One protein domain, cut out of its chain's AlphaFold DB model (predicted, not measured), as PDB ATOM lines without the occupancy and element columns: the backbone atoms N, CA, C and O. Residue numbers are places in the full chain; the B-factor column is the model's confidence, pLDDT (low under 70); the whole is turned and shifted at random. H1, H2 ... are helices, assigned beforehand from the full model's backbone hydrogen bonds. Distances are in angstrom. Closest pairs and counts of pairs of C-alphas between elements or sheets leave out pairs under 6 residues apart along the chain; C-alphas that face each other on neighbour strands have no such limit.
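This is residues 2 to 60 of the 60 residues of an uncharacterized protein of Butyricicoccus sp. AM05-1 (UniProt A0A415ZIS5). The model is a helical hairpin with a long tail: H1 runs out, the chain turns at residues 17 to 21, and the longer H2 folds back past H1, then a stretch without a named element leads to a short third helix, H3, that sticks out far from the hairpin. The two helices of the hairpin cross at a slant and meet along only part of their lengths, and the arm of residues 37 to 60 stands free and makes much of the length. The printed part has 59 residues with three named helices, in the order H1, H2, H3, and no named strand; the class is all helix. The whole is extended, with a radius of gyration of the C-alphas of 18.2 A, and the C-alphas span 59 by 18 by 15 A.

H1, residues 2 to 16, and H2, residues 22 to 42, form a helical hairpin, joined by a tight link of 5 residues. They touch, with 4 pairs of C-alphas within 8 A; the closest C-alphas are those of Ile 9 and Val 29, 6.6 A apart. H1 touches H2 with residues 9 to 13 alone, and H2 touches H1 with residues 25 to 32 alone. Their lines stand at a steep tilt of 41 degrees, and they run opposite ways. A short link of 6 residues joins H2 to H3, residues 49 to 58. H3 touches no helix: it is apart from H1 and apart from H2. In H2 and H3 every O i to N i+4 pair is within hydrogen-bond range; in H1 it is 10 of 11.

H1 begins at Ile 2, with its C-alpha at (13.574, 35.629, -40.142), and ends at Val 16, 21.9 A from first to last C-alpha. H2, the longest helix with 21 residues, begins at Glu 22, with its C-alpha at (30.403, 44.281, -27.600), and ends at Val 42, 30.8 A from first to last C-alpha. H3 begins at His 49 and ends at Thr 58, whose C-alpha is at (-5.019, 15.220, -53.033); it is 14.5 A from first to last C-alpha.

The outline is a rod, and the two C-alphas farthest apart are those of Pro 20 and Ala 60, 59.6 A. The C-alphas of Ile 2 and Ala 60, the first and last printed, are 33.1 A apart. Residues 17 to 24, of which 22 to 24 belong to H2, stand free, and so do residues 37 to 60, of which 37 to 42 belong to H2 and 49 to 58 to H3. The printed part has no cut, and no link is long. The mean pLDDT of the printed part is 87.0; it is under 70 at residues 41 to 47 and 58 to 60.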
ATOM      1  N   ILE A   2      12.285  34.958 -40.347       87.12
ATOM      2  CA  ILE A   2      13.574  35.629 -40.142       87.12
ATOM      3  C   ILE A   2      13.498  37.157 -40.252       87.12
ATOM      4  O   ILE A   2      14.107  37.867 -39.464       87.12
ATOM      5  N   GLU A   3      12.632  37.660 -41.131       91.94
ATOM      6  CA  GLU A   3      12.357  39.090 -41.269       91.94
ATOM      7  C   GLU A   3      11.771  39.719 -39.989       91.94
ATOM      8  O   GLU A   3      12.166  40.813 -39.589       91.94
ATOM      9  N   ARG A   4      10.864  39.014 -39.293       91.19
ATOM     10  CA  ARG A   4      10.315  39.475 -38.003       91.19
ATOM     11  C   ARG A   4      11.392  39.490 -36.921       91.19
ATOM     12  O   ARG A   4      11.463  40.459 -36.172       91.19
ATOM     13  N   LEU A   5      12.227  38.451 -36.873       93.25
ATOM     14  CA  LEU A   5      13.332  38.353 -35.920       93.25
ATOM     15  C   LEU A   5      14.330  39.505 -36.112       93.25
ATOM     16  O   LEU A   5      14.639  40.227 -35.167       93.25
ATOM     17  N   ASN A   6      14.762  39.742 -37.352       96.12
ATOM     18  CA  ASN A   6      15.692  40.821 -37.692       96.12
ATOM     19  C   ASN A   6      15.132  42.206 -37.349       96.12
ATOM     20  O   ASN A   6      15.862  43.074 -36.864       96.12
ATOM     21  N   ARG A   7      13.830  42.423 -37.576       97.38
ATOM     22  CA  ARG A   7      13.158  43.675 -37.217       97.38
ATOM     23  C   ARG A   7      13.153  43.911 -35.709       97.38
ATOM     24  O   ARG A   7      13.424  45.031 -35.284       97.38
ATOM     25  N   GLU A   8      12.888  42.881 -34.911       96.50
ATOM     26  CA  GLU A   8      12.856  43.022 -33.453       96.50
ATOM     27  C   GLU A   8      14.257  43.213 -32.859       96.50
ATOM     28  O   GLU A   8      14.426  44.057 -31.980       96.50
ATOM     29  N   ILE A   9      15.284  42.546 -33.403       97.06
ATOM     30  CA  ILE A   9      16.686  42.810 -33.036       97.06
ATOM     31  C   ILE A   9      17.030  44.285 -33.286       97.06
ATOM     32  O   ILE A   9      17.551  44.958 -32.394       97.06
ATOM     33  N   ARG A  10      16.685  44.833 -34.461       97.69
ATOM     34  CA  ARG A  10      16.897  46.260 -34.769       97.69
ATOM     35  C   ARG A  10      16.123  47.175 -33.817       97.69
ATOM     36  O   ARG A  10      16.681  48.154 -33.336       97.69
ATOM     37  N   ARG A  11      14.868  46.844 -33.494       98.12
ATOM     38  CA  ARG A  11      14.044  47.634 -32.567       98.12
ATOM     39  C   ARG A  11      14.653  47.679 -31.164       98.12
ATOM     40  O   ARG A  11      14.873  48.768 -30.641       98.12
ATOM     41  N   ARG A  12      14.976  46.525 -30.573       97.50
ATOM     42  CA  ARG A  12      15.524  46.442 -29.205       97.50
ATOM     43  C   ARG A  12      16.898  47.099 -29.092       97.50
ATOM     44  O   ARG A  12      17.161  47.799 -28.121       97.50
ATOM     45  N   THR A  13      17.749  46.930 -30.101       97.94
ATOM     46  CA  THR A  13      19.074  47.569 -30.123       97.94
ATOM     47  C   THR A  13      18.987  49.085 -30.324       97.94
ATOM     48  O   THR A  13      19.767  49.813 -29.717       97.94
ATOM     49  N   SER A  14      17.994  49.583 -31.076       97.88
ATOM     50  CA  SER A  14      17.789  51.027 -31.267       97.88
ATOM     51  C   SER A  14      17.410  51.778 -29.986       97.88
ATOM     52  O   SER A  14      17.791  52.932 -29.831       97.88
ATOM     53  N   VAL A  15      16.720  51.120 -29.044       97.88
ATOM     54  CA  VAL A  15      16.341  51.711 -27.743       97.88
ATOM     55  C   VAL A  15      17.567  52.005 -26.877       97.88
ATOM     56  O   VAL A  15      17.573  52.978 -26.131       97.88
ATOM     57  N   VAL A  16      18.609  51.176 -26.976       97.00
ATOM     58  CA  VAL A  16      19.851  51.365 -26.212       97.00
ATOM     59  C   VAL A  16      20.722  52.462 -26.834       97.00
ATOM     60  O   VAL A  16      21.403  53.192 -26.118       97.00
ATOM     61  N   GLY A  17      20.697  52.606 -28.163       95.88
ATOM     62  CA  GLY A  17      21.460  53.615 -28.899       95.88
ATOM     63  C   GLY A  17      22.954  53.290 -28.993       95.88
ATOM     64  O   GLY A  17      23.433  52.929 -30.065       95.88
ATOM     65  N   ILE A  18      23.690  53.399 -27.880       96.81
ATOM     66  CA  ILE A  18      25.139  53.134 -27.800       96.81
ATOM     67  C   ILE A  18      25.411  52.107 -26.701       96.81
ATOM     68  O   ILE A  18      24.992  52.273 -25.558       96.81
ATOM     69  N   PHE A  19      26.154  51.053 -27.039       98.06
ATOM     70  CA  PHE A  19      26.556  50.024 -26.085       98.06
ATOM     71  C   PHE A  19      27.938  50.331 -25.493       98.06
ATOM     72  O   PHE A  19      28.823  50.786 -26.216       98.06
ATOM     73  N   PRO A  20      28.163  50.034 -24.200       97.38
ATOM     74  CA  PRO A  20      29.447  50.281 -23.542       97.38
ATOM     75  C   PRO A  20      30.561  49.329 -24.007       97.38
ATOM     76  O   PRO A  20      31.735  49.625 -23.815       97.38
ATOM     77  N   ASN A  21      30.208  48.171 -24.574       98.06
ATOM     78  CA  ASN A  21      31.113  47.209 -25.205       98.06
ATOM     79  C   ASN A  21      30.304  46.168 -26.004       98.06
ATOM     80  O   ASN A  21      29.079  46.077 -25.876       98.06
ATOM     81  N   GLU A  22      31.001  45.348 -26.790       98.19
ATOM     82  CA  GLU A  22      30.403  44.281 -27.600       98.19
ATOM     83  C   GLU A  22      29.657  43.238 -26.754       98.19
ATOM     84  O   GLU A  22      28.551  42.830 -27.108       98.19
ATOM     85  N   SER A  23      30.196  42.854 -25.592       98.56
ATOM     86  CA  SER A  23      29.565  41.835 -24.741       98.56
ATOM     87  C   SER A  23      28.171  42.252 -24.258       98.56
ATOM     88  O   SER A  23      27.275  41.415 -24.147       98.56
ATOM     89  N   SER A  24      27.945  43.549 -24.023       98.12
ATOM     90  CA  SER A  24      26.629  44.082 -23.665       98.12
ATOM     91  C   SER A  24      25.623  43.970 -24.814       98.12
ATOM     92  O   SER A  24      24.460  43.658 -24.563       98.12
ATOM     93  N   TYR A  25      26.063  44.175 -26.060       98.00
ATOM     94  CA  TYR A  25      25.228  43.971 -27.247       98.00
ATOM     95  C   TYR A  25      24.867  42.495 -27.416       98.00
ATOM     96  O   TYR A  25      23.690  42.154 -27.541       98.00
ATOM     97  N   VAL A  26      25.875  41.619 -27.345       98.25
ATOM     98  CA  VAL A  26      25.692  40.168 -27.461       98.25
ATOM     99  C   VAL A  26      24.707  39.679 -26.408       98.25
ATOM    100  O   VAL A  26      23.745  39.011 -26.758       98.25
ATOM    101  N   ARG A  27      24.859  40.089 -25.142       98.38
ATOM    102  CA  ARG A  27      23.930  39.709 -24.067       98.38
ATOM    103  C   ARG A  27      22.481  40.070 -24.383       98.38
ATOM    104  O   ARG A  27      21.621  39.210 -24.248       98.38
ATOM    105  N   LEU A  28      22.210  41.299 -24.830       97.81
ATOM    106  CA  LEU A  28      20.846  41.720 -25.168       97.81
ATOM    107  C   LEU A  28      20.243  40.845 -26.275       97.81
ATOM    108  O   LEU A  28      19.109  40.379 -26.153       97.81
ATOM    109  N   VAL A  29      20.996  40.635 -27.356       97.75
ATOM    110  CA  VAL A  29      20.524  39.855 -28.506       97.75
ATOM    111  C   VAL A  29      20.351  38.387 -28.124       97.75
ATOM    112  O   VAL A  29      19.326  37.796 -28.446       97.75
ATOM    113  N   THR A  30      21.303  37.807 -27.395       98.25
ATOM    114  CA  THR A  30      21.249  36.417 -26.933       98.25
ATOM    115  C   THR A  30      20.059  36.172 -26.013       98.25
ATOM    116  O   THR A  30      19.339  35.204 -26.235       98.25
ATOM    117  N   THR A  31      19.797  37.050 -25.038       97.44
ATOM    118  CA  THR A  31      18.619  36.923 -24.165       97.44
ATOM    119  C   THR A  31      17.325  36.926 -24.980       97.44
ATOM    120  O   THR A  31      16.481  36.060 -24.780       97.44
ATOM    121  N   TYR A  32      17.194  37.818 -25.968       95.88
ATOM    122  CA  TYR A  32      16.018  37.823 -26.842       95.88
ATOM    123  C   TYR A  32      15.906  36.560 -27.710       95.88
ATOM    124  O   TYR A  32      14.811  36.051 -27.923       95.88
ATOM    125  N   LEU A  33      17.022  36.038 -28.223       95.12
ATOM    126  CA  LEU A  33      17.013  34.806 -29.014       95.12
ATOM    127  C   LEU A  33      16.602  33.586 -28.184       95.12
ATOM    128  O   LEU A  33      15.923  32.714 -28.719       95.12
ATOM    129  N   MET A  34      16.977  33.537 -26.902       94.81
ATOM    130  CA  MET A  34      16.527  32.496 -25.971       94.81
ATOM    131  C   MET A  34      15.008  32.565 -25.767       94.81
ATOM    132  O   MET A  34      14.335  31.571 -26.017       94.81
ATOM    133  N   GLU A  35      14.466  33.748 -25.447       91.31
ATOM    134  CA  GLU A  35      13.011  33.981 -25.349       91.31
ATOM    135  C   GLU A  35      12.290  33.561 -26.642       91.31
ATOM    136  O   GLU A  35      11.309  32.823 -26.625       91.31
ATOM    137  N   TYR A  36      12.815  33.994 -27.792       89.94
ATOM    138  CA  TYR A  36      12.231  33.691 -29.095       89.94
ATOM    139  C   TYR A  36      12.238  32.191 -29.407       89.94
ATOM    140  O   TYR A  36      11.292  31.694 -30.012       89.94
ATOM    141  N   ALA A  37      13.297  31.471 -29.030       88.25
ATOM    142  CA  ALA A  37      13.398  30.031 -29.238       88.25
ATOM    143  C   ALA A  37      12.428  29.251 -28.338       88.25
ATOM    144  O   ALA A  37      11.803  28.297 -28.806       88.25
ATOM    145  N   GLU A  38      12.264  29.673 -27.083       85.88
ATOM    146  CA  GLU A  38      11.272  29.106 -26.166       85.88
ATOM    147  C   GLU A  38       9.854  29.314 -26.709       85.88
ATOM    148  O   GLU A  38       9.123  28.341 -26.899       85.88
ATOM    149  N   ASP A  39       9.497  30.539 -27.098       80.62
ATOM    150  CA  ASP A  39       8.196  30.843 -27.705       80.62
ATOM    151  C   ASP A  39       7.972  30.081 -29.020       80.62
ATOM    152  O   ASP A  39       6.866  29.612 -29.308       80.62
ATOM    153  N   TRP A  40       9.024  29.925 -29.830       74.06
ATOM    154  CA  TRP A  40       8.973  29.162 -31.076       74.06
ATOM    155  C   TRP A  40       8.643  27.687 -30.833       74.06
ATOM    156  O   TRP A  40       7.921  27.084 -31.625       74.06
ATOM    157  N   SER A  41       9.134  27.113 -29.732       64.94
ATOM    158  CA  SER A  41       8.848  25.723 -29.366       64.94
ATOM    159  C   SER A  41       7.387  25.492 -28.951       64.94
ATOM    160  O   SER A  41       6.892  24.372 -29.062       64.94
ATOM    161  N   VAL A  42       6.680  26.548 -28.527       63.53
ATOM    162  CA  VAL A  42       5.299  26.483 -28.014       63.53
ATOM    163  C   VAL A  42       4.268  26.989 -29.035       63.53
ATOM    164  O   VAL A  42       3.096  26.604 -28.995       63.53
ATOM    165  N   SER A  43       4.670  27.840 -29.981       59.25
ATOM    166  CA  SER A  43       3.760  28.410 -30.975       59.25
ATOM    167  C   SER A  43       3.263  27.336 -31.952       59.25
ATOM    168  O   SER A  43       4.047  26.734 -32.685       59.25
ATOM    169  N   ARG A  44       1.934  27.126 -31.994       58.91
ATOM    170  CA  ARG A  44       1.263  26.174 -32.900       58.91
ATOM    171  C   ARG A  44       1.801  26.294 -34.322       58.91
ATOM    172  O   ARG A  44       1.934  27.403 -34.842       58.91
ATOM    173  N   ALA A  45       2.039  25.144 -34.956       62.09
ATOM    174  CA  ALA A  45       2.318  25.073 -36.380       62.09
ATOM    175  C   ALA A  45       1.298  25.943 -37.131       62.09
ATOM    176  O   ALA A  45       0.090  25.752 -37.004       62.09
ATOM    177  N   TYR A  46       1.790  26.909 -37.909       63.12
ATOM    178  CA  TYR A  46       0.957  27.761 -38.766       63.12
ATOM    179  C   TYR A  46       0.216  26.965 -39.854       63.12
ATOM    180  O   TYR A  46      -0.585  27.527 -40.595       63.12
ATOM    181  N   ILE A  47       0.491  25.665 -39.954       69.12
ATOM    182  CA  ILE A  47      -0.184  24.732 -40.836       69.12
ATOM    183  C   ILE A  47      -1.166  23.931 -39.981       69.12
ATOM    184  O   ILE A  47      -0.754  23.224 -39.059       69.12
ATOM    185  N   SER A  48      -2.463  24.051 -40.279       78.81
ATOM    186  CA  SER A  48      -3.464  23.237 -39.593       78.81
ATOM    187  C   SER A  48      -3.278  21.768 -39.962       78.81
ATOM    188  O   SER A  48      -2.932  21.436 -41.100       78.81
ATOM    189  N   HIS A  49      -3.525  20.884 -39.000       78.31
ATOM    190  CA  HIS A  49      -3.449  19.447 -39.233       78.31
ATOM    191  C   HIS A  49      -4.406  19.028 -40.361       78.31
ATOM    192  O   HIS A  49      -4.049  18.209 -41.206       78.31
ATOM    193  N   GLU A  50      -5.581  19.662 -40.444       81.75
ATOM    194  CA  GLU A  50      -6.527  19.462 -41.544       81.75
ATOM    195  C   GLU A  50      -5.939  19.860 -42.906       81.75
ATOM    196  O   GLU A  50      -6.165  19.160 -43.890       81.75
ATOM    197  N   SER A  51      -5.149  20.937 -42.979       81.12
ATOM    198  CA  SER A  51      -4.527  21.395 -44.231       81.12
ATOM    199  C   SER A  51      -3.454  20.419 -44.727       81.12
ATOM    200  O   SER A  51      -3.353  20.160 -45.929       81.12
ATOM    201  N   ILE A  52      -2.674  19.837 -43.807       84.31
ATOM    202  CA  ILE A  52      -1.689  18.789 -44.131       84.31
ATOM    203  C   ILE A  52      -2.411  17.540 -44.632       84.31
ATOM    204  O   ILE A  52      -2.067  17.016 -45.689       84.31
ATOM    205  N   ALA A  53      -3.442  17.098 -43.906       86.06
ATOM    206  CA  ALA A  53      -4.222  15.923 -44.272       86.06
ATOM    207  C   ALA A  53      -4.885  16.077 -45.653       86.06
ATOM    208  O   ALA A  53      -4.794  15.173 -46.480       86.06
ATOM    209  N   ALA A  54      -5.478  17.238 -45.944       84.50
ATOM    210  CA  ALA A  54      -6.091  17.520 -47.243       84.50
ATOM    211  C   ALA A  54      -5.075  17.477 -48.400       84.50
ATOM    212  O   ALA A  54      -5.363  16.927 -49.463       84.50
ATOM    213  N   THR A  55      -3.864  18.004 -48.188       81.19
ATOM    214  CA  THR A  55      -2.799  17.984 -49.207       81.19
ATOM    215  C   THR A  55      -2.327  16.558 -49.498       81.19
ATOM    216  O   THR A  55      -2.126  16.202 -50.655       81.19
ATOM    217  N   LEU A  56      -2.205  15.720 -48.464       82.19
ATOM    218  CA  LEU A  56      -1.800  14.318 -48.606       82.19
ATOM    219  C   LEU A  56      -2.847  13.472 -49.344       82.19
ATOM    220  O   LEU A  56      -2.471  12.608 -50.126       82.19
ATOM    221  N   ILE A  57      -4.141  13.742 -49.138       77.56
ATOM    222  CA  ILE A  57      -5.237  13.053 -49.845       77.56
ATOM    223  C   ILE A  57      -5.288  13.455 -51.324       77.56
ATOM    224  O   ILE A  57      -5.620  12.634 -52.166       77.56
ATOM    225  N   THR A  58      -4.955  14.705 -51.650       67.62
ATOM    226  CA  THR A  58      -5.019  15.220 -53.033       67.62
ATOM    227  C   THR A  58      -3.818  14.782 -53.886       67.62
ATOM    228  O   THR A  58      -3.877  14.838 -55.111       67.62
ATOM    229  N   ALA A  59      -2.713  14.381 -53.250       60.31
ATOM    230  CA  ALA A  59      -1.490  13.928 -53.916       60.31
ATOM    231  C   ALA A  59      -1.437  12.404 -54.172       60.31
ATOM    232  O   ALA A  59      -0.470  11.942 -54.779       60.31
ATOM    233  N   ALA A  60      -2.435  11.648 -53.700       51.81
ATOM    234  CA  ALA A  60      -2.620  10.213 -53.941       51.81
ATOM    235  C   ALA A  60      -3.675   9.979 -55.032       51.81
ATOM    236  O   ALA A  60      -3.501   9.009 -55.802       51.81
TER     237      ALA A  60